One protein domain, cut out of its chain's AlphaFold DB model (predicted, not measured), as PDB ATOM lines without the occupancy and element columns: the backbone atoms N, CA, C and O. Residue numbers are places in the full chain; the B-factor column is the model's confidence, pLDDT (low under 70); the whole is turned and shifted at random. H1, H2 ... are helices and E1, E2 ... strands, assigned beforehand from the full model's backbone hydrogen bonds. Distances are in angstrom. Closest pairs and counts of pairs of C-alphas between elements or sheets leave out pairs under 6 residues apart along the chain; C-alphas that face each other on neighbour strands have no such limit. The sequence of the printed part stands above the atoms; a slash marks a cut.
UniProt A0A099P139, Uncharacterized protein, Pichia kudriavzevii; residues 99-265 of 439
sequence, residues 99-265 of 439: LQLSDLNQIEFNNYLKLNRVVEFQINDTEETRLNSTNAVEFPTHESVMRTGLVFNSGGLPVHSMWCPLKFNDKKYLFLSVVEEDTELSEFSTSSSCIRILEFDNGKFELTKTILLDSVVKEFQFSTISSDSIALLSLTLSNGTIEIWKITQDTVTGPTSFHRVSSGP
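AT A GLANCE: This is residues 99 to 265 of the 439 residues of an uncharacterized protein of Pichia kudriavzevii (UniProt A0A099P139). The model is a two-sheet sandwich: a large, strongly twisted sheet of six strands, E1, E13, E9, E8, E7 and E6, is partly face to face with a smaller sheet, E10, E11 and E12. Two short hairpins, E2 with E3 and E4 with E5, form an arm on one side whose tip, residues 141 to 146, sticks out, while the short helix H1 packs over E13 and E9 of the large sheet. The printed part has 167 residues, with two named helices and thirteen named strands in the order E1 H1 E2 E3 E4 E5 E6 E7 E8 E9 E10 E11 E12 H2 E13, and its class is mostly strand. The large sheet, in the order E1, E13, E9, E8, E7, E6, is mixed, and the other three sheets are antiparallel. The whole is compact, with a radius of gyration of the C-alphas of 16.5 A, and spans 49 by 38 by 29 A, the arm adding to the longest span.

HOW THE PARTS SIT: E1, residues 100 to 104, is an edge strand of the large sheet and the antiparallel neighbour of E13, residues 257 to 263, with N 102 and O 260 at 2.9 A. E13 is the parallel neighbour of E9, residues 204 to 213, with N 212 and O 259 at 2.8 A. H1, residues 106 to 112, is on this sheet at a height over the sheet of 9.7 A, over E9 and only just over E13, on which 3 of its C-alphas fall. It runs slantwise to the strands, at 52 degrees to E9 on the local plane, and the closest C-alphas of H1 and E13 are those of Gln 106 and Phe 258, 6.4 A apart. E2, residues 119 to 121, and E3, residues 129 to 131, form a hairpin, with N 129 and O 121 at 2.8 A. E4, residues 136 to 138, and E5, residues 150 to 152, form another, with N 151 and O 137 at 2.8 A. E6, residues 157 to 168, E7, residues 171 to 179, E8, residues 193 to 201, and E9 form a meander, each strand the antiparallel neighbour of the one before; N 159 and O 177, N 174 and O 198, and N 195 and O 211 are each 2.8 A apart. E10, residues 217 to 222, E11, residues 231 to 237, and E12, residues 242 to 247, form a second meander, with N 234 and O 221, and N 235 and O 243, each at 2.8 A. The two sheets' facing parts lie 9.1 A centre to centre; the closest C-alphas of E6 and E10 are those of His 160 and Glu 219, 6.0 A apart. H2, residues 249 to 252, stands at the large sheet's level, with the C-alphas of Val 252 and Ile 197 of E8, the closest of the two elements, 6.5 A apart. In H1, 2 of 3 O i to N i+4 pairs are within hydrogen-bond range, and H2 is too short for such a pair.

IN THESE COORDINATES: E1 begins at C-alpha 100 (96.667, 134.237, 153.913). E6, 28.0 A long, bends by 72 degrees at residue 165, and E7, E8 and E9 measure 25.8, 25.7 and 26.3 A. E11 measures 19.0 A, and E13, 17.7 A, ends at C-alpha 263 (100.073, 138.066, 153.423).

THE WHOLE: The C-alphas farthest apart, of Glu 143 and Ser 263, are 50.5 A apart. The printed part has no cut. The links E4 to E5 and E7 to E8 are long. The mean pLDDT of the printed part is 89.1, and residues 141 to 147 are under 70.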
ATOM      1  N   LEU A  99     100.072 131.042 154.353       96.50
ATOM      2  CA  LEU A  99      99.553 131.823 153.240       96.50
ATOM      3  C   LEU A  99      98.133 132.301 153.561       96.50
ATOM      4  O   LEU A  99      97.206 131.500 153.671       96.50
ATOM      5  N   GLN A 100      97.961 133.615 153.675       95.62
ATOM      6  CA  GLN A 100      96.667 134.237 153.913       95.62
ATOM      7  C   GLN A 100      96.073 134.706 152.587       95.62
ATOM      8  O   GLN A 100      96.667 135.509 151.860       95.62
ATOM      9  N   LEU A 101      94.870 134.227 152.290       95.50
ATOM     10  CA  LEU A 101      94.103 134.599 151.107       95.50
ATOM     11  C   LEU A 101      92.940 135.493 151.533       95.50
ATOM     12  O   LEU A 101      92.265 135.203 152.517       95.50
ATOM     13  N   SER A 102      92.730 136.597 150.821       94.19
ATOM     14  CA  SER A 102      91.525 137.412 150.982       94.19
ATOM     15  C   SER A 102      90.577 137.152 149.824       94.19
ATOM     16  O   SER A 102      91.014 137.195 148.669       94.19
ATOM     17  N   ASP A 103      89.302 136.945 150.146       94.44
ATOM     18  CA  ASP A 103      88.248 136.720 149.164       94.44
ATOM     19  C   ASP A 103      88.169 137.872 148.158       94.44
ATOM     20  O   ASP A 103      88.273 139.053 148.503       94.44
ATOM     21  N   LEU A 104      87.952 137.501 146.903       94.75
ATOM     22  CA  LEU A 104      87.709 138.389 145.782       94.75
ATOM     23  C   LEU A 104      86.383 137.971 145.151       94.75
ATOM     24  O   LEU A 104      86.107 136.782 144.997       94.75
ATOM     25  N   ASN A 105      85.535 138.919 144.764       93.38
ATOM     26  CA  ASN A 105      84.359 138.550 143.978       93.38
ATOM     27  C   ASN A 105      84.746 138.371 142.496       93.38
ATOM     28  O   ASN A 105      85.735 138.926 142.015       93.38
ATOM     29  N   GLN A 106      83.953 137.603 141.750       91.00
ATOM     30  CA  GLN A 106      84.253 137.289 140.349       91.00
ATOM     31  C   GLN A 106      84.268 138.528 139.437       91.00
ATOM     32  O   GLN A 106      85.042 138.581 138.486       91.00
ATOM     33  N   ILE A 107      83.420 139.527 139.709       92.12
ATOM     34  CA  ILE A 107      83.363 140.765 138.915       92.12
ATOM     35  C   ILE A 107      84.676 141.535 139.068       92.12
ATOM     36  O   ILE A 107      85.251 141.984 138.082       92.12
ATOM     37  N   GLU A 108      85.166 141.643 140.298       91.75
ATOM     38  CA  GLU A 108      86.436 142.272 140.622       91.75
ATOM     39  C   GLU A 108      87.599 141.516 139.983       91.75
ATOM     40  O   GLU A 108      88.409 142.144 139.311       91.75
ATOM     41  N   PHE A 109      87.631 140.181 140.073       93.88
ATOM     42  CA  PHE A 109      88.625 139.359 139.373       93.88
ATOM     43  C   PHE A 109      88.657 139.641 137.861       93.88
ATOM     44  O   PHE A 109      89.722 139.885 137.292       93.88
ATOM     45  N   ASN A 110      87.486 139.666 137.219       92.94
ATOM     46  CA  ASN A 110      87.358 139.880 135.777       92.94
ATOM     47  C   ASN A 110      87.797 141.282 135.318       92.94
ATOM     48  O   ASN A 110      88.032 141.478 134.125       92.94
ATOM     49  N   ASN A 111      87.914 142.253 136.232       91.31
ATOM     50  CA  ASN A 111      88.493 143.562 135.919       91.31
ATOM     51  C   ASN A 111      90.019 143.495 135.750       91.31
ATOM     52  O   ASN A 111      90.578 144.347 135.064       91.31
ATOM     53  N   TYR A 112      90.676 142.504 136.363       91.44
ATOM     54  CA  TYR A 112      92.123 142.298 136.272       91.44
ATOM     55  C   TYR A 112      92.508 141.295 135.185       91.44
ATOM     56  O   TYR A 112      93.476 141.526 134.469       91.44
ATOM     57  N   LEU A 113      91.776 140.180 135.076       92.75
ATOM     58  CA  LEU A 113      92.089 139.094 134.146       92.75
ATOM     59  C   LEU A 113      90.825 138.528 133.508       92.75
ATOM     60  O   LEU A 113      89.941 138.011 134.199       92.75
ATOM     61  N   LYS A 114      90.761 138.546 132.174       92.62
ATOM     62  CA  LYS A 114      89.633 137.973 131.430       92.62
ATOM     63  C   LYS A 114      89.951 136.549 130.995       92.62
ATOM     64  O   LYS A 114      90.581 136.309 129.974       92.62
ATOM     65  N   LEU A 115      89.479 135.586 131.783       91.75
ATOM     66  CA  LEU A 115      89.709 134.156 131.544       91.75
ATOM     67  C   LEU A 115      88.444 133.433 131.075       91.75
ATOM     68  O   LEU A 115      87.993 132.456 131.684       91.75
ATOM     69  N   ASN A 116      87.835 133.950 130.015       89.81
ATOM     70  CA  ASN A 116      86.572 133.471 129.453       89.81
ATOM     71  C   ASN A 116      86.736 132.837 128.063       89.81
ATOM     72  O   ASN A 116      85.735 132.658 127.365       89.81
ATOM     73  N   ARG A 117      87.967 132.474 127.671       88.12
ATOM     74  CA  ARG A 117      88.218 131.838 126.381       88.12
ATOM     75  C   ARG A 117      87.404 130.559 126.258       88.12
ATOM     76  O   ARG A 117      87.447 129.681 127.125       88.12
ATOM     77  N   VAL A 118      86.697 130.451 125.144       90.75
ATOM     78  CA  VAL A 118      86.041 129.222 124.721       90.75
ATOM     79  C   VAL A 118      86.930 128.560 123.679       90.75
ATOM     80  O   VAL A 118      87.418 129.233 122.773       90.75
ATOM     81  N   VAL A 119      87.181 127.266 123.844       88.88
ATOM     82  CA  VAL A 119      88.032 126.492 122.938       88.88
ATOM     83  C   VAL A 119      87.152 125.528 122.164       88.88
ATOM     84  O   VAL A 119      86.394 124.765 122.760       88.88
ATOM     85  N   GLU A 120      87.253 125.579 120.845       90.25
ATOM     86  CA  GLU A 120      86.632 124.623 119.932       90.25
ATOM     87  C   GLU A 120      87.710 123.625 119.512       90.25
ATOM     88  O   GLU A 120      88.814 124.013 119.121       90.25
ATOM     89  N   PHE A 121      87.439 122.338 119.711       84.56
ATOM     90  CA  PHE A 121      88.380 121.274 119.385       84.56
ATOM     91  C   PHE A 121      87.659 119.961 119.103       84.56
ATOM     92  O   PHE A 121      86.497 119.772 119.450       84.56
ATOM     93  N   GLN A 122      88.385 119.021 118.515       83.31
ATOM     94  CA  GLN A 122      87.905 117.685 118.201       83.31
ATOM     95  C   GLN A 122      88.867 116.661 118.806       83.31
ATOM     96  O   GLN A 122      90.086 116.844 118.737       83.31
ATOM     97  N   ILE A 123      88.347 115.597 119.425       78.81
ATOM     98  CA  ILE A 123      89.175 114.489 119.916       78.81
ATOM     99  C   ILE A 123      89.093 113.357 118.896       78.81
ATOM    100  O   ILE A 123      88.076 112.680 118.800       78.81
ATOM    101  N   ASN A 124      90.182 113.100 118.169       76.62
ATOM    102  CA  ASN A 124      90.186 112.142 117.055       76.62
ATOM    103  C   ASN A 124      89.071 112.492 116.045       76.62
ATOM    104  O   ASN A 124      88.968 113.643 115.636       76.62
ATOM    105  N   ASP A 125      88.222 111.522 115.702       77.56
ATOM    106  CA  ASP A 125      87.116 111.664 114.754       77.56
ATOM    107  C   ASP A 125      85.759 111.943 115.438       77.56
ATOM    108  O   ASP A 125      84.709 111.744 114.826       77.56
ATOM    109  N   THR A 126      85.732 112.363 116.715       75.38
ATOM    110  CA  THR A 126      84.466 112.712 117.397       75.38
ATOM    111  C   THR A 126      83.849 113.989 116.837       75.38
ATOM    112  O   THR A 126      84.476 114.694 116.060       75.38
ATOM    113  N   GLU A 127      82.634 114.349 117.246       81.31
ATOM    114  CA  GLU A 127      82.082 115.663 116.901       81.31
ATOM    115  C   GLU A 127      82.912 116.805 117.508       81.31
ATOM    116  O   GLU A 127      83.549 116.660 118.562       81.31
ATOM    117  N   GLU A 128      82.907 117.946 116.818       86.00
ATOM    118  CA  GLU A 128      83.532 119.171 117.298       86.00
ATOM    119  C   GLU A 128      82.892 119.584 118.626       86.00
ATOM    120  O   GLU A 128      81.678 119.741 118.757       86.00
ATOM    121  N   THR A 129      83.733 119.725 119.640       86.12
ATOM    122  CA  THR A 129      83.331 120.039 121.000       86.12
ATOM    123  C   THR A 129      83.739 121.463 121.324       86.12
ATOM    124  O   THR A 129      84.904 121.848 121.221       86.12
ATOM    125  N   ARG A 130      82.765 122.248 121.779       92.00
ATOM    126  CA  ARG A 130      82.983 123.602 122.275       92.00
ATOM    127  C   ARG A 130      83.066 123.587 123.795       92.00
ATOM    128  O   ARG A 130      82.080 123.316 124.477       92.00
ATOM    129  N   LEU A 131      84.236 123.906 124.335       90.50
ATOM    130  CA  LEU A 131      84.515 123.836 125.763       90.50
ATOM    131  C   LEU A 131      84.673 125.226 126.364       90.50
ATOM    132  O   LEU A 131      85.619 125.954 126.060       90.50
ATOM    133  N   ASN A 132      83.745 125.591 127.244       92.31
ATOM    134  CA  ASN A 132      83.812 126.837 128.006       92.31
ATOM    135  C   ASN A 132      84.957 126.807 129.029       92.31
ATOM    136  O   ASN A 132      85.406 125.740 129.446       92.31
ATOM    137  N   SER A 133      85.411 127.988 129.455       90.00
ATOM    138  CA  SER A 133      86.393 128.133 130.537       90.00
ATOM    139  C   SER A 133      85.952 127.365 131.785       90.00
ATOM    140  O   SER A 133      84.771 127.368 132.125       90.00
ATOM    141  N   THR A 134      86.906 126.736 132.475       88.38
ATOM    142  CA  THR A 134      86.734 125.903 133.685       88.38
ATOM    143  C   THR A 134      85.995 124.581 133.496       88.38
ATOM    144  O   THR A 134      85.901 123.812 134.449       88.38
ATOM    145  N   ASN A 135      85.540 124.268 132.284       89.00
ATOM    146  CA  ASN A 135      84.939 122.973 132.001       89.00
ATOM    147  C   ASN A 135      86.003 121.960 131.561       89.00
ATOM    148  O   ASN A 135      87.033 122.312 130.977       89.00
ATOM    149  N   ALA A 136      85.707 120.687 131.810       87.19
ATOM    150  CA  ALA A 136      86.482 119.550 131.340       87.19
ATOM    151  C   ALA A 136      85.631 118.634 130.456       87.19
ATOM    152  O   ALA A 136      84.422 118.521 130.654       87.19
ATOM    153  N   VAL A 137      86.281 117.959 129.511       86.00
ATOM    154  CA  VAL A 137      85.705 116.874 128.707       86.00
ATOM    155  C   VAL A 137      86.614 115.663 128.836       86.00
ATOM    156  O   VAL A 137      87.814 115.752 128.574       86.00
ATOM    157  N   GLU A 138      86.053 114.546 129.282       83.50
ATOM    158  CA  GLU A 138      86.766 113.273 129.389       83.50
ATOM    159  C   GLU A 138      87.108 112.726 127.997       83.50
ATOM    160  O   GLU A 138      86.408 112.991 127.016       83.50
ATOM    161  N   PHE A 139      88.198 111.963 127.894       80.62
ATOM    162  CA  PHE A 139      88.492 111.262 126.647       80.62
ATOM    163  C   PHE A 139      87.364 110.272 126.301       80.62
ATOM    164  O   PHE A 139      86.799 109.654 127.205       80.62
ATOM    165  N   PRO A 140      87.046 110.075 125.007       72.94
ATOM    166  CA  PRO A 140      85.991 109.158 124.592       72.94
ATOM    167  C   PRO A 140      86.256 107.732 125.080       72.94
ATOM    168  O   PRO A 140      87.313 107.156 124.811       72.94
ATOM    169  N   THR A 141      85.274 107.134 125.751       64.31
ATOM    170  CA  THR A 141      85.327 105.740 126.200       64.31
ATOM    171  C   THR A 141      84.838 104.817 125.079       64.31
ATOM    172  O   THR A 141      83.681 104.397 125.066       64.31
ATOM    173  N   HIS A 142      85.698 104.525 124.104       62.84
ATOM    174  CA  HIS A 142      85.458 103.464 123.116       62.84
ATOM    175  C   HIS A 142      86.336 102.248 123.420       62.84
ATOM    176  O   HIS A 142      87.432 102.400 123.949       62.84
ATOM    177  N   GLU A 143      85.887 101.045 123.042       53.25
ATOM    178  CA  GLU A 143      86.600  99.779 123.309       53.25
ATOM    179  C   GLU A 143      88.039  99.745 122.754       53.25
ATOM    180  O   GLU A 143      88.880  99.006 123.260       53.25
ATOM    181  N   SER A 144      88.351 100.567 121.746       59.94
ATOM    182  CA  SER A 144      89.689 100.705 121.153       59.94
ATOM    183  C   SER A 144      90.553 101.816 121.774       59.94
ATOM    184  O   SER A 144      91.748 101.898 121.479       59.94
ATOM    185  N   VAL A 145      89.992 102.682 122.627       59.06
ATOM    186  CA  VAL A 145      90.688 103.844 123.200       59.06
ATOM    187  C   VAL A 145      91.220 103.497 124.590       59.06
ATOM    188  O   VAL A 145      90.501 103.469 125.578       59.06
ATOM    189  N   MET A 146      92.534 103.274 124.669       65.19
ATOM    190  CA  MET A 146      93.249 102.917 125.907       65.19
ATOM    191  C   MET A 146      93.609 104.120 126.802       65.19
ATOM    192  O   MET A 146      94.249 103.943 127.839       65.19
ATOM    193  N   ARG A 147      93.306 105.359 126.387       67.31
ATOM    194  CA  ARG A 147      93.703 106.570 127.127       67.31
ATOM    195  C   ARG A 147      92.637 106.937 128.153       67.31
ATOM    196  O   ARG A 147      91.493 107.176 127.793       67.31
ATOM    197  N   THR A 148      93.051 107.060 129.407       70.06
ATOM    198  CA  THR A 148      92.257 107.663 130.480       70.06
ATOM    199  C   THR A 148      92.739 109.087 130.734       70.06
ATOM    200  O   THR A 148      93.931 109.383 130.630       70.06
ATOM    201  N   GLY A 149      91.808 109.994 131.021       79.31
ATOM    202  CA  GLY A 149      92.108 111.404 131.250       79.31
ATOM    203  C   GLY A 149      91.044 112.323 130.667       79.31
ATOM    204  O   GLY A 149      89.989 111.874 130.221       79.31
ATOM    205  N   LEU A 150      91.339 113.619 130.687       83.62
ATOM    206  CA  LEU A 150      90.430 114.654 130.222       83.62
ATOM    207  C   LEU A 150      91.184 115.843 129.628       83.62
ATOM    208  O   LEU A 150      92.375 116.035 129.878       83.62
ATOM    209  N   VAL A 151      90.461 116.651 128.863       86.62
ATOM    210  CA  VAL A 151      90.877 117.973 128.398       86.62
ATOM    211  C   VAL A 151      90.178 119.010 129.271       86.62
ATOM    212  O   VAL A 151      88.953 119.037 129.329       86.62
ATOM    213  N   PHE A 152      90.945 119.859 129.957       88.06
ATOM    214  CA  PHE A 152      90.430 120.950 130.788       88.06
ATOM    215  C   PHE A 152      90.717 122.299 130.128       88.06
ATOM    216  O   PHE A 152      91.868 122.595 129.798       88.06
ATOM    217  N   ASN A 153      89.697 123.145 129.972       91.69
ATOM    218  CA  ASN A 153      89.893 124.498 129.464       91.69
ATOM    219  C   ASN A 153      90.230 125.467 130.610       91.69
ATOM    220  O   ASN A 153      89.378 125.858 131.410       91.69
ATOM    221  N   SER A 154      91.483 125.921 130.640       92.25
ATOM    222  CA  SER A 154      91.978 126.888 131.626       92.25
ATOM    223  C   SER A 154      91.447 128.319 131.456       92.25
ATOM    224  O   SER A 154      91.716 129.167 132.301       92.25
ATOM    225  N   GLY A 155      90.689 128.612 130.397       92.25
ATOM    226  CA  GLY A 155      90.088 129.923 130.142       92.25
ATOM    227  C   GLY A 155      91.040 131.003 129.631       92.25
ATOM    228  O   GLY A 155      90.561 132.069 129.256       92.25
ATOM    229  N   GLY A 156      92.345 130.733 129.606       93.06
ATOM    230  CA  GLY A 156      93.399 131.612 129.103       93.06
ATOM    231  C   GLY A 156      94.592 130.797 128.603       93.06
ATOM    232  O   GLY A 156      94.430 129.639 128.212       93.06
ATOM    233  N   LEU A 157      95.784 131.390 128.616       93.00
ATOM    234  CA  LEU A 157      97.025 130.714 128.246       93.00
ATOM    235  C   LEU A 157      97.671 130.095 129.500       93.00
ATOM    236  O   LEU A 157      98.106 130.838 130.386       93.00
ATOM    237  N   PRO A 158      97.744 128.754 129.613       93.19
ATOM    238  CA  PRO A 158      98.471 128.114 130.701       93.19
ATOM    239  C   PRO A 158      99.983 128.293 130.505       93.19
ATOM    240  O   PRO A 158     100.528 127.910 129.471       93.19
ATOM    241  N   VAL A 159     100.663 128.856 131.504       92.75
ATOM    242  CA  VAL A 159     102.112 129.136 131.466       92.75
ATOM    243  C   VAL A 159     102.913 127.992 132.081       92.75
ATOM    244  O   VAL A 159     103.909 127.544 131.521       92.75
ATOM    245  N   HIS A 160     102.477 127.501 133.240       93.06
ATOM    246  CA  HIS A 160     103.165 126.436 133.964       93.06
ATOM    247  C   HIS A 160     102.167 125.621 134.785       93.06
ATOM    248  O   HIS A 160     101.149 126.148 135.236       93.06
ATOM    249  N   SER A 161     102.465 124.343 135.018       93.06
ATOM    250  CA  SER A 161     101.649 123.487 135.878       93.06
ATOM    251  C   SER A 161     102.512 122.569 136.733       93.06
ATOM    252  O   SER A 161     103.598 122.173 136.313       93.06
ATOM    253  N   MET A 162     102.050 122.248 137.939       89.00
ATOM    254  CA  MET A 162     102.745 121.302 138.809       89.00
ATOM    255  C   MET A 162     101.792 120.625 139.790       89.00
ATOM    256  O   MET A 162     100.927 121.266 140.387       89.00
ATOM    257  N   TRP A 163     101.970 119.317 139.973       90.50
ATOM    258  CA  TRP A 163     101.243 118.551 140.977       90.50
ATOM    259  C   TRP A 163     101.719 118.905 142.383       90.50
ATOM    260  O   TRP A 163     102.920 118.946 142.648       90.50
ATOM    261  N   CYS A 164     100.765 119.118 143.284       86.62
ATOM    262  CA  CYS A 164     101.032 119.230 144.704       86.62
ATOM    263  C   CYS A 164     101.457 117.860 145.253       86.62
ATOM    264  O   CYS A 164     100.783 116.864 144.968       86.62
ATOM    265  N   PRO A 165     102.546 117.784 146.038       85.50
ATOM    266  CA  PRO A 165     102.967 116.533 146.662       85.50
ATOM    267  C   PRO A 165     102.011 116.093 147.781       85.50
ATOM    268  O   PRO A 165     101.952 114.908 148.100       85.50
ATOM    269  N   LEU A 166     101.240 117.027 148.354       84.94
ATOM    270  CA  LEU A 166     100.266 116.729 149.399       84.94
ATOM    271  C   LEU A 166      99.007 116.090 148.816       84.94
ATOM    272  O   LEU A 166      98.519 116.474 147.749       84.94
ATOM    273  N   LYS A 167      98.452 115.146 149.574       86.00
ATOM    274  CA  LYS A 167      97.136 114.558 149.328       86.00
ATOM    275  C   LYS A 167      96.276 114.762 150.561       86.00
ATOM    276  O   LYS A 167      96.727 114.502 151.673       86.00
ATOM    277  N   PHE A 168      95.032 115.168 150.354       86.19
ATOM    278  CA  PHE A 168      94.061 115.330 151.432       86.19
ATOM    279  C   PHE A 168      92.830 114.500 151.094       86.19
ATOM    280  O   PHE A 168      92.254 114.671 150.024       86.19
ATOM    281  N   ASN A 169      92.443 113.579 151.984       86.75
ATOM    282  CA  ASN A 169      91.340 112.634 151.751       86.75
ATOM    283  C   ASN A 169      91.474 111.875 150.412       86.75
ATOM    284  O   ASN A 169      90.516 111.795 149.651       86.75
ATOM    285  N   ASP A 170      92.685 111.399 150.098       83.69
ATOM    286  CA  ASP A 170      93.067 110.734 148.837       83.69
ATOM    287  C   ASP A 170      92.945 111.569 147.550       83.69
ATOM    288  O   ASP A 170      93.313 111.107 146.464       83.69
ATOM    289  N   LYS A 171      92.539 112.835 147.663       86.31
ATOM    290  CA  LYS A 171      92.463 113.764 146.539       86.31
ATOM    291  C   LYS A 171      93.827 114.359 146.223       86.31
ATOM    292  O   LYS A 171      94.641 114.614 147.117       86.31
ATOM    293  N   LYS A 172      94.083 114.577 144.932       89.88
ATOM    294  CA  LYS A 172      95.320 115.194 144.426       89.88
ATOM    295  C   LYS A 172      95.028 116.604 143.939       89.88
ATOM    296  O   LYS A 172      93.930 116.871 143.475       89.88
ATOM    297  N   TYR A 173      96.023 117.482 143.978       90.19
ATOM    298  CA  TYR A 173      95.846 118.877 143.581       90.19
ATOM    299  C   TYR A 173      96.850 119.267 142.498       90.19
ATOM    300  O   TYR A 173      98.041 118.986 142.625       90.19
ATOM    301  N   LEU A 174      96.380 119.919 141.438       93.38
ATOM    302  CA  LEU A 174      97.192 120.449 140.345       93.38
ATOM    303  C   LEU A 174      97.148 121.976 140.380       93.38
ATOM    304  O   LEU A 174      96.077 122.575 140.331       93.38
ATOM    305  N   PHE A 175      98.319 122.599 140.446       95.75
ATOM    306  CA  PHE A 175      98.469 124.047 140.367       95.75
ATOM    307  C   PHE A 175      98.724 124.431 138.915       95.75
ATOM    308  O   PHE A 175      99.579 123.834 138.259       95.75
ATOM    309  N   LEU A 176      98.003 125.435 138.424       95.81
ATOM    310  CA  LEU A 176      98.094 125.922 137.056       95.81
ATOM    311  C   LEU A 176      98.246 127.445 137.048       95.81
ATOM    312  O   LEU A 176      97.357 128.153 137.509       95.81
ATOM    313  N   SER A 177      99.352 127.941 136.501       96.81
ATOM    314  CA  SER A 177      99.562 129.361 136.219       96.81
ATOM    315  C   SER A 177      98.884 129.688 134.897       96.81
ATOM    316  O   SER A 177      99.157 129.028 133.891       96.81
ATOM    317  N   VAL A 178      97.993 130.676 134.896       96.44
ATOM    318  CA  VAL A 178      97.222 131.090 133.720       96.44
ATOM    319  C   VAL A 178      97.300 132.602 133.564       96.44
ATOM    320  O   VAL A 178      97.079 133.343 134.526       96.44
ATOM    321  N   VAL A 179      97.565 133.050 132.341       95.62
ATOM    322  CA  VAL A 179      97.474 134.457 131.925       95.62
ATOM    323  C   VAL A 179      96.344 134.641 130.912       95.62
ATOM    324  O   VAL A 179      95.810 133.669 130.372       95.62
ATOM    325  N   GLU A 180      95.967 135.889 130.648       94.19
ATOM    326  CA  GLU A 180      95.062 136.213 129.541       94.19
ATOM    327  C   GLU A 180      95.723 135.853 128.197       94.19
ATOM    328  O   GLU A 180      96.942 135.937 128.070       94.19
ATOM    329  N   GLU A 181      94.942 135.411 127.209       86.50
ATOM    330  CA  GLU A 181      95.464 134.859 125.947       86.50
ATOM    331  C   GLU A 181      96.404 135.819 125.207       86.50
ATOM    332  O   GLU A 181      97.475 135.407 124.768       86.50
ATOM    333  N   ASP A 182      96.031 137.096 125.140       85.81
ATOM    334  CA  ASP A 182      96.774 138.131 124.417       85.81
ATOM    335  C   ASP A 182      97.906 138.752 125.256       85.81
ATOM    336  O   ASP A 182      98.448 139.806 124.918       85.81
ATOM    337  N   THR A 183      98.265 138.126 126.383       87.50
ATOM    338  CA  THR A 183      99.348 138.620 127.236       87.50
ATOM    339  C   THR A 183     100.690 138.439 126.535       87.50
ATOM    340  O   THR A 183     101.129 137.316 126.292       87.50
ATOM    341  N   GLU A 184     101.405 139.539 126.293       84.25
ATOM    342  CA  GLU A 184     102.802 139.472 125.867       84.25
ATOM    343  C   GLU A 184     103.663 138.866 126.987       84.25
ATOM    344  O   GLU A 184     103.860 139.453 128.056       84.25
ATOM    345  N   LEU A 185     104.164 137.655 126.744       84.44
ATOM    346  CA  LEU A 185     105.042 136.949 127.669       84.44
ATOM    347  C   LEU A 185     106.500 137.329 127.405       84.44
ATOM    348  O   LEU A 185     107.117 136.891 126.435       84.44
ATOM    349  N   SER A 186     107.064 138.119 128.312       85.62
ATOM    350  CA  SER A 186     108.496 138.410 128.399       85.62
ATOM    351  C   SER A 186     109.075 137.885 129.714       85.62
ATOM    352  O   SER A 186     108.357 137.704 130.697       85.62
ATOM    353  N   GLU A 187     110.398 137.676 129.755       84.69
ATOM    354  CA  GLU A 187     111.123 137.227 130.962       84.69
ATOM    355  C   GLU A 187     110.804 138.100 132.189       84.69
ATOM    356  O   GLU A 187     110.663 137.597 133.310       84.69
ATOM    357  N   PHE A 188     110.664 139.406 131.941       90.00
ATOM    358  CA  PHE A 188     110.173 140.388 132.891       90.00
ATOM    359  C   PHE A 188     108.991 141.130 132.281       90.00
ATOM    360  O   PHE A 188     109.142 141.791 131.253       90.00
ATOM    361  N   SER A 189     107.823 140.999 132.902       86.88
ATOM    362  CA  SER A 189     106.561 141.586 132.458       86.88
ATOM    363  C   SER A 189     105.803 142.135 133.662       86.88
ATOM    364  O   SER A 189     105.927 141.619 134.777       86.88
ATOM    365  N   THR A 190     105.010 143.177 133.433       87.44
ATOM    366  CA  THR A 190     104.114 143.770 134.440       87.44
ATOM    367  C   THR A 190     102.704 143.187 134.382       87.44
ATOM    368  O   THR A 190     101.794 143.720 135.008       87.44
ATOM    369  N   SER A 191     102.502 142.144 133.579       91.75
ATOM    370  CA  SER A 191     101.204 141.509 133.402       91.75
ATOM    371  C   SER A 191     100.822 140.716 134.646       91.75
ATOM    372  O   SER A 191     101.661 140.063 135.272       91.75
ATOM    373  N   SER A 192      99.538 140.745 134.977       94.12
ATOM    374  CA  SER A 192      98.975 139.905 136.029       94.12
ATOM    375  C   SER A 192      98.840 138.458 135.557       94.12
ATOM    376  O   SER A 192      98.752 138.167 134.363       94.12
ATOM    377  N   SER A 193      98.786 137.536 136.507       96.25
ATOM    378  CA  SER A 193      98.414 136.147 136.249       96.25
ATOM    379  C   SER A 193      97.523 135.635 137.366       96.25
ATOM    380  O   SER A 193      97.280 136.322 138.361       96.25
ATOM    381  N   CYS A 194      97.007 134.426 137.210       97.38
ATOM    382  CA  CYS A 194      96.360 133.735 138.307       97.38
ATOM    383  C   CYS A 194      96.890 132.316 138.453       97.38
ATOM    384  O   CYS A 194      97.372 131.705 137.497       97.38
ATOM    385  N   ILE A 195      96.741 131.783 139.658       97.88
ATOM    386  CA  ILE A 195      96.923 130.369 139.945       97.88
ATOM    387  C   ILE A 195      95.549 129.742 140.101       97.88
ATOM    388  O   ILE A 195      94.789 130.114 140.995       97.88
ATOM    389  N   ARG A 196      95.244 128.766 139.254       96.38
ATOM    390  CA  ARG A 196      94.095 127.878 139.417       96.38
ATOM    391  C   ARG A 196      94.545 126.606 140.113       96.38
ATOM    392  O   ARG A 196      95.503 125.970 139.680       96.38
ATOM    393  N   ILE A 197      93.849 126.245 141.181       96.81
ATOM    394  CA  ILE A 197      94.056 124.990 141.901       96.81
ATOM    395  C   ILE A 197      92.928 124.051 141.494       96.81
ATOM    396  O   ILE A 197      91.754 124.351 141.709       96.81
ATOM    397  N   LEU A 198      93.295 122.943 140.860       93.25
ATOM    398  CA  LEU A 198      92.371 121.906 140.427       93.25
ATOM    399  C   LEU A 198      92.489 120.719 141.376       93.25
ATOM    400  O   LEU A 198      93.579 120.185 141.569       93.25
ATOM    401  N   GLU A 199      91.377 120.299 141.953       93.06
ATOM    402  CA  GLU A 199      91.255 119.046 142.681       93.06
ATOM    403  C   GLU A 199      91.007 117.911 141.690       93.06
ATOM    404  O   GLU A 199      90.185 118.038 140.788       93.06
ATOM    405  N   PHE A 200      91.734 116.812 141.853       88.31
ATOM    406  CA  PHE A 200      91.582 115.593 141.082       88.31
ATOM    407  C   PHE A 200      91.072 114.477 141.985       88.31
ATOM    408  O   PHE A 200      91.778 114.039 142.901       88.31
ATOM    409  N   ASP A 201      89.866 114.003 141.683       86.25
ATOM    410  CA  ASP A 201      89.187 112.926 142.396       86.25
ATOM    411  C   ASP A 201      88.530 111.971 141.392       86.25
ATOM    412  O   ASP A 201      87.801 112.393 140.496       86.25
ATOM    413  N   ASN A 202      88.817 110.672 141.516       78.88
ATOM    414  CA  ASN A 202      88.222 109.606 140.700       78.88
ATOM    415  C   ASN A 202      88.183 109.885 139.180       78.88
ATOM    416  O   ASN A 202      87.198 109.585 138.508       78.88
ATOM    417  N   GLY A 203      89.257 110.458 138.624       73.75
ATOM    418  CA  GLY A 203      89.352 110.753 137.189       73.75
ATOM    419  C   GLY A 203      88.806 112.120 136.769       73.75
ATOM    420  O   GLY A 203      88.968 112.488 135.607       73.75
ATOM    421  N   LYS A 204      88.219 112.888 137.691       80.44
ATOM    422  CA  LYS A 204      87.602 114.191 137.426       80.44
ATOM    423  C   LYS A 204      88.436 115.323 137.996       80.44
ATOM    424  O   LYS A 204      89.026 115.177 139.063       80.44
ATOM    425  N   PHE A 205      88.457 116.446 137.283       85.06
ATOM    426  CA  PHE A 205      89.047 117.690 137.759       85.06
ATOM    427  C   PHE A 205      87.955 118.692 138.123       85.06
ATOM    428  O   PHE A 205      87.082 118.979 137.303       85.06
ATOM    429  N   GLU A 206      88.054 119.269 139.314       88.75
ATOM    430  CA  GLU A 206      87.196 120.353 139.787       88.75
ATOM    431  C   GLU A 206      88.050 121.552 140.202       88.75
ATOM    432  O   GLU A 206      89.093 121.409 140.834       88.75
ATOM    433  N   LEU A 207      87.632 122.763 139.835       92.19
ATOM    434  CA  LEU A 207      88.332 123.983 140.234       92.19
ATOM    435  C   LEU A 207      87.992 124.326 141.688       92.19
ATOM    436  O   LEU A 207      86.842 124.643 141.985       92.19
ATOM    437  N   THR A 208      88.985 124.360 142.576       94.25
ATOM    438  CA  THR A 208      88.772 124.737 143.984       94.25
ATOM    439  C   THR A 208      89.043 126.211 144.234       94.25
ATOM    440  O   THR A 208      88.236 126.892 144.858       94.25
ATOM    441  N   LYS A 209      90.150 126.755 143.726       95.62
ATOM    442  CA  LYS A 209      90.506 128.166 143.942       95.62
ATOM    443  C   LYS A 209      91.115 128.799 142.708       95.62
ATOM    444  O   LYS A 209      91.831 128.151 141.948       95.62
ATOM    445  N   THR A 210      90.866 130.094 142.558       96.81
ATOM    446  CA  THR A 210      91.580 130.974 141.630       96.81
ATOM    447  C   THR A 210      92.214 132.104 142.427       96.81
ATOM    448  O   THR A 210      91.501 132.891 143.041       96.81
ATOM    449  N   ILE A 211      93.542 132.184 142.437       97.50
ATOM    450  CA  ILE A 211      94.309 133.172 143.202       97.50
ATOM    451  C   ILE A 211      94.926 134.172 142.224       97.50
ATOM    452  O   ILE A 211      95.756 133.789 141.402       97.50
ATOM    453  N   LEU A 212      94.517 135.436 142.295       97.44
ATOM    454  CA  LEU A 212      95.053 136.539 141.497       97.44
ATOM    455  C   LEU A 212      96.443 136.961 141.995       97.44
ATOM    456  O   LEU A 212      96.665 137.068 143.203       97.44
ATOM    457  N   LEU A 213      97.346 137.237 141.051       96.25
ATOM    458  CA  LEU A 213      98.696 137.740 141.284       96.25
ATOM    459  C   LEU A 213      99.018 138.913 140.354       96.25
ATOM    460  O   LEU A 213      98.697 138.897 139.166       96.25
ATOM    461  N   ASP A 214      99.745 139.896 140.881       93.81
ATOM    462  CA  ASP A 214     100.168 141.105 140.153       93.81
ATOM    463  C   ASP A 214     101.382 140.874 139.234       93.81
ATOM    464  O   ASP A 214     102.004 141.808 138.731       93.81
ATOM    465  N   SER A 215     101.801 139.624 139.059       95.00
ATOM    466  CA  SER A 215     102.935 139.241 138.220       95.00
ATOM    467  C   SER A 215     102.690 137.871 137.609       95.00
ATOM    468  O   SER A 215     101.964 137.049 138.175       95.00
ATOM    469  N   VAL A 216     103.317 137.599 136.465       95.75
ATOM    470  CA  VAL A 216     103.240 136.292 135.813       95.75
ATOM    471  C   VAL A 216     104.074 135.281 136.582       95.75
ATOM    472  O   VAL A 216     105.266 135.500 136.810       95.75
ATOM    473  N   VAL A 217     103.464 134.154 136.951       95.88
ATOM    474  CA  VAL A 217     104.208 133.011 137.491       95.88
ATOM    475  C   VAL A 217     104.795 132.209 136.337       95.88
ATOM    476  O   VAL A 217     104.055 131.573 135.581       95.88
ATOM    477  N   LYS A 218     106.124 132.244 136.213       92.88
ATOM    478  CA  LYS A 218     106.879 131.602 135.125       92.88
ATOM    479  C   LYS A 218     107.172 130.131 135.404       92.88
ATOM    480  O   LYS A 218     107.108 129.306 134.502       92.88
ATOM    481  N   GLU A 219     107.488 129.805 136.654       92.50
ATOM    482  CA  GLU A 219     107.831 128.447 137.081       92.50
ATOM    483  C   GLU A 219     107.257 128.184 138.476       92.50
ATOM    484  O   GLU A 219     107.334 129.039 139.365       92.50
ATOM    485  N   PHE A 220     106.713 126.980 138.646       90.00
ATOM    486  CA  PHE A 220     106.438 126.384 139.949       90.00
ATOM    487  C   PHE A 220     107.513 125.362 140.269       90.00
ATOM    488  O   PHE A 220     107.867 124.547 139.416       90.00
ATOM    489  N   GLN A 221     107.934 125.320 141.524       92.06
ATOM    490  CA  GLN A 221     108.657 124.170 142.037       92.06
ATOM    491  C   GLN A 221     108.225 123.893 143.473       92.06
ATOM    492  O   GLN A 221     108.347 124.747 144.344       92.06
ATOM    493  N   PHE A 222     107.710 122.697 143.738       86.69
ATOM    494  CA  PHE A 222     107.551 122.231 145.110       86.69
ATOM    495  C   PHE A 222     108.909 121.847 145.698       86.69
ATOM    496  O   PHE A 222     109.805 121.381 144.983       86.69
ATOM    497  N   SER A 223     109.062 122.029 147.009       83.00
ATOM    498  CA  SER A 223     110.192 121.476 147.742       83.00
ATOM    499  C   SER A 223     110.261 119.970 147.517       83.00
ATOM    500  O   SER A 223     109.244 119.280 147.526       83.00
ATOM    501  N   THR A 224     111.477 119.455 147.326       73.69
ATOM    502  CA  THR A 224     111.717 118.020 147.095       73.69
ATOM    503  C   THR A 224     111.176 117.151 148.230       73.69
ATOM    504  O   THR A 224     110.886 115.980 148.027       73.69
ATOM    505  N   ILE A 225     111.031 117.739 149.418       76.38
ATOM    506  CA  ILE A 225     110.469 117.099 150.599       76.38
ATOM    507  C   ILE A 225     109.305 117.936 151.100       76.38
ATOM    508  O   ILE A 225     109.397 119.165 151.180       76.38
ATOM    509  N   SER A 226     108.233 117.250 151.467       79.06
ATOM    510  CA  SER A 226     107.088 117.786 152.187       79.06
ATOM    511  C   SER A 226     106.883 116.993 153.477       79.06
ATOM    512  O   SER A 226     107.254 115.826 153.558       79.06
ATOM    513  N   SER A 227     106.264 117.620 154.472       81.06
ATOM    514  CA  SER A 227     105.642 116.878 155.574       81.06
ATOM    515  C   SER A 227     104.284 116.322 155.130       81.06
ATOM    516  O   SER A 227     103.811 116.655 154.043       81.06
ATOM    517  N   ASP A 228     103.618 115.552 155.989       78.94
ATOM    518  CA  ASP A 228     102.294 114.989 155.690       78.94
ATOM    519  C   ASP A 228     101.208 116.057 155.466       78.94
ATOM    520  O   ASP A 228     100.226 115.812 154.769       78.94
ATOM    521  N   SER A 229     101.374 117.255 156.037       86.50
ATOM    522  CA  SER A 229     100.356 118.318 156.016       86.50
ATOM    523  C   SER A 229     100.834 119.655 155.448       86.50
ATOM    524  O   SER A 229     100.024 120.563 155.260       86.50
ATOM    525  N   ILE A 230     102.140 119.807 155.210       91.50
ATOM    526  CA  ILE A 230     102.767 121.058 154.762       91.50
ATOM    527  C   ILE A 230     103.790 120.771 153.666       91.50
ATOM    528  O   ILE A 230     104.699 119.956 153.852       91.50
ATOM    529  N   ALA A 231     103.697 121.523 152.573       91.44
ATOM    530  CA  ALA A 231     104.681 121.577 151.498       91.44
ATOM    531  C   ALA A 231     105.060 123.031 151.210       91.44
ATOM    532  O   ALA A 231     104.259 123.940 151.432       91.44
ATOM    533  N   LEU A 232     106.267 123.259 150.692       94.62
ATOM    534  CA  LEU A 232     106.672 124.581 150.223       94.62
ATOM    535  C   LEU A 232     106.576 124.637 148.706       94.62
ATOM    536  O   LEU A 232     107.037 123.729 148.018       94.62
ATOM    537  N   LEU A 233     105.994 125.712 148.189       97.00
ATOM    538  CA  LEU A 233     105.908 125.999 146.763       97.00
ATOM    539  C   LEU A 233     106.715 127.258 146.469       97.00
ATOM    540  O   LEU A 233     106.422 128.308 147.031       97.00
ATOM    541  N   SER A 234     107.707 127.171 145.589       97.75
ATOM    542  CA  SER A 234     108.377 128.344 145.037       97.75
ATOM    543  C   SER A 234     107.710 128.791 143.743       97.75
ATOM    544  O   SER A 234     107.436 127.972 142.861       97.75
ATOM    545  N   LEU A 235     107.505 130.099 143.626       97.88
ATOM    546  CA  LEU A 235     106.979 130.779 142.458       97.88
ATOM    547  C   LEU A 235     108.056 131.725 141.943       97.88
ATOM    548  O   LEU A 235     108.432 132.671 142.636       97.88
ATOM    549  N   THR A 236     108.531 131.497 140.726       97.44
ATOM    550  CA  THR A 236     109.412 132.457 140.056       97.44
ATOM    551  C   THR A 236     108.555 133.465 139.295       97.44
ATOM    552  O   THR A 236     107.864 133.096 138.342       97.44
ATOM    553  N   LEU A 237     108.591 134.734 139.705       97.12
ATOM    554  CA  LEU A 237     107.706 135.780 139.191       97.12
ATOM    555  C   LEU A 237     108.378 136.647 138.117       97.12
ATOM    556  O   LEU A 237     109.586 136.896 138.137       97.12
ATOM    557  N   SER A 238     107.579 137.168 137.187       95.75
ATOM    558  CA  SER A 238     108.025 138.089 136.129       95.75
ATOM    559  C   SER A 238     108.488 139.457 136.641       95.75
ATOM    560  O   SER A 238     109.111 140.211 135.901       95.75
ATOM    561  N   ASN A 239     108.246 139.789 137.909       95.44
ATOM    562  CA  ASN A 239     108.806 140.984 138.546       95.44
ATOM    563  C   ASN A 239     110.269 140.798 139.011       95.44
ATOM    564  O   ASN A 239     110.857 141.719 139.577       95.44
ATOM    565  N   GLY A 240     110.863 139.618 138.783       96.19
ATOM    566  CA  GLY A 240     112.248 139.322 139.147       96.19
ATOM    567  C   GLY A 240     112.455 138.894 140.599       96.19
ATOM    568  O   GLY A 240     113.583 138.951 141.095       96.19
ATOM    569  N   THR A 241     111.386 138.483 141.281       97.12
ATOM    570  CA  THR A 241     111.423 137.932 142.642       97.12
ATOM    571  C   THR A 241     111.018 136.461 142.653       97.12
ATOM    572  O   THR A 241     110.452 135.942 141.687       97.12
ATOM    573  N   ILE A 242     111.332 135.782 143.754       98.25
ATOM    574  CA  ILE A 242     110.822 134.443 144.040       98.25
ATOM    575  C   ILE A 242     109.981 134.527 145.301       98.25
ATOM    576  O   ILE A 242     110.455 135.012 146.326       98.25
ATOM    577  N   GLU A 243     108.764 134.010 145.248       97.94
ATOM    578  CA  GLU A 243     107.935 133.837 146.434       97.94
ATOM    579  C   GLU A 243     107.933 132.377 146.866       97.94
ATOM    580  O   GLU A 243     107.790 131.484 146.035       97.94
ATOM    581  N   ILE A 244     108.076 132.127 148.166       98.12
ATOM    582  CA  ILE A 244     107.888 130.802 148.756       98.12
ATOM    583  C   ILE A 244     106.593 130.815 149.555       98.12
ATOM    584  O   ILE A 244     106.440 131.587 150.503       98.12
ATOM    585  N   TRP A 245     105.658 129.960 149.161       97.81
ATOM    586  CA  TRP A 245     104.368 129.789 149.810       97.81
ATOM    587  C   TRP A 245     104.368 128.512 150.639       97.81
ATOM    588  O   TRP A 245     104.785 127.450 150.173       97.81
ATOM    589  N   LYS A 246     103.851 128.614 151.861       96.94
ATOM    590  CA  LYS A 246     103.524 127.461 152.695       96.94
ATOM    591  C   LYS A 246     102.147 126.945 152.286       96.94
ATOM    592  O   LYS A 246     101.148 127.632 152.482       96.94
ATOM    593  N   ILE A 247     102.112 125.756 151.697       96.31
ATOM    594  CA  ILE A 247     100.892 125.111 151.216       96.31
ATOM    595  C   ILE A 247     100.398 124.142 152.283       96.31
ATOM    596  O   ILE A 247     101.131 123.243 152.699       96.31
ATOM    597  N   THR A 248      99.151 124.326 152.702       95.81
ATOM    598  CA  THR A 248      98.440 123.477 153.664       95.81
ATOM    599  C   THR A 248      97.096 123.034 153.080       95.81
ATOM    600  O   THR A 248      96.725 123.423 151.967       95.81
ATOM    601  N   GLN A 249      96.336 122.235 153.834       94.69
ATOM    602  CA  GLN A 249      94.984 121.829 153.448       94.69
ATOM    603  C   GLN A 249      94.088 123.035 153.128       94.69
ATOM    604  O   GLN A 249      93.403 123.043 152.104       94.69
ATOM    605  N   ASP A 250      94.141 124.084 153.949       92.81
ATOM    606  CA  ASP A 250      93.328 125.292 153.768       92.81
ATOM    607  C   ASP A 250      93.693 126.057 152.491       92.81
ATOM    608  O   ASP A 250      92.866 126.782 151.936       92.81
ATOM    609  N   THR A 251      94.918 125.890 151.981       94.25
ATOM    610  CA  THR A 251      95.341 126.506 150.721       94.25
ATOM    611  C   THR A 251      94.636 125.888 149.516       94.25
ATOM    612  O   THR A 251      94.303 126.613 148.583       94.25
ATOM    613  N   VAL A 252      94.397 124.573 149.526       93.25
ATOM    614  CA  VAL A 252      93.940 123.824 148.339       93.25
ATOM    615  C   VAL A 252      92.481 123.378 148.402       93.25
ATOM    616  O   VAL A 252      91.850 123.227 147.356       93.25
ATOM    617  N   THR A 253      91.941 123.192 149.608       90.44
ATOM    618  CA  THR A 253      90.564 122.729 149.826       90.44
ATOM    619  C   THR A 253      89.568 123.885 149.915       90.44
ATOM    620  O   THR A 253      89.931 125.043 150.143       90.44
ATOM    621  N   GLY A 254      88.290 123.554 149.738       85.31
ATOM    622  CA  GLY A 254      87.174 124.493 149.819       85.31
ATOM    623  C   GLY A 254      86.414 124.626 148.496       85.31
ATOM    624  O   GLY A 254      86.815 124.047 147.487       85.31
ATOM    625  N   PRO A 255      85.288 125.360 148.504       85.12
ATOM    626  CA  PRO A 255      84.482 125.570 147.311       85.12
ATOM    627  C   PRO A 255      85.191 126.484 146.306       85.12
ATOM    628  O   PRO A 255      85.989 127.343 146.700       85.12
ATOM    629  N   THR A 256      84.819 126.353 145.026       89.31
ATOM    630  CA  THR A 256      85.262 127.235 143.939       89.31
ATOM    631  C   THR A 256      85.121 128.702 144.334       89.31
ATOM    632  O   THR A 256      84.015 129.207 144.518       89.31
ATOM    633  N   SER A 257      86.250 129.388 144.479       92.88
ATOM    634  CA  SER A 257      86.294 130.772 144.961       92.88
ATOM    635  C   SER A 257      87.469 131.547 144.363       92.88
ATOM    636  O   SER A 257      88.477 130.967 143.946       92.88
ATOM    637  N   PHE A 258      87.317 132.871 144.292       96.06
ATOM    638  CA  PHE A 258      88.349 133.786 143.812       96.06
ATOM    639  C   PHE A 258      89.015 134.465 145.002       96.06
ATOM    640  O   PHE A 258      88.354 134.862 145.955       96.06
ATOM    641  N   HIS A 259      90.331 134.589 144.931       96.81
ATOM    642  CA  HIS A 259      91.175 135.054 146.021       96.81
ATOM    643  C   HIS A 259      92.260 135.972 145.490       96.81
ATOM    644  O   HIS A 259      92.634 135.911 144.319       96.81
ATOM    645  N   ARG A 260      92.842 136.755 146.388       96.19
ATOM    646  CA  ARG A 260      94.154 137.377 146.206       96.19
ATOM    647  C   ARG A 260      95.017 137.085 147.426       96.19
ATOM    648  O   ARG A 260      94.497 136.858 148.522       96.19
ATOM    649  N   VAL A 261      96.329 137.116 147.250       96.31
ATOM    650  CA  VAL A 261      97.260 136.946 148.368       96.31
ATOM    651  C   VAL A 261      97.254 138.211 149.225       96.31
ATOM    652  O   VAL A 261      97.466 139.308 148.715       96.31
ATOM    653  N   SER A 262      96.985 138.073 150.525       93.50
ATOM    654  CA  SER A 262      96.963 139.208 151.458       93.50
ATOM    655  C   SER A 262      98.245 139.309 152.285       93.50
ATOM    656  O   SER A 262      98.738 140.407 152.532       93.50
ATOM    657  N   SER A 263      98.796 138.171 152.710       95.00
ATOM    658  CA  SER A 263     100.073 138.066 153.423       95.00
ATOM    659  C   SER A 263     100.540 136.608 153.471       95.00
ATOM    660  O   SER A 263      99.817 135.705 153.051       95.00
ATOM    661  N   GLY A 264     101.757 136.369 153.963       93.06
ATOM    662  CA  GLY A 264     102.289 135.018 154.159       93.06
ATOM    663  C   GLY A 264     103.356 134.535 153.166       93.06
ATOM    664  O   GLY A 264     104.149 133.689 153.568       93.06
ATOM    665  N   PRO A 265     103.491 135.050 151.926       96.44
ATOM    666  CA  PRO A 265     104.638 134.688 151.102       96.44
ATOM    667  C   PRO A 265     105.961 135.118 151.735       96.44
ATOM    668  O   PRO A 265     106.119 136.246 152.209       96.44
TER     669      PRO A 265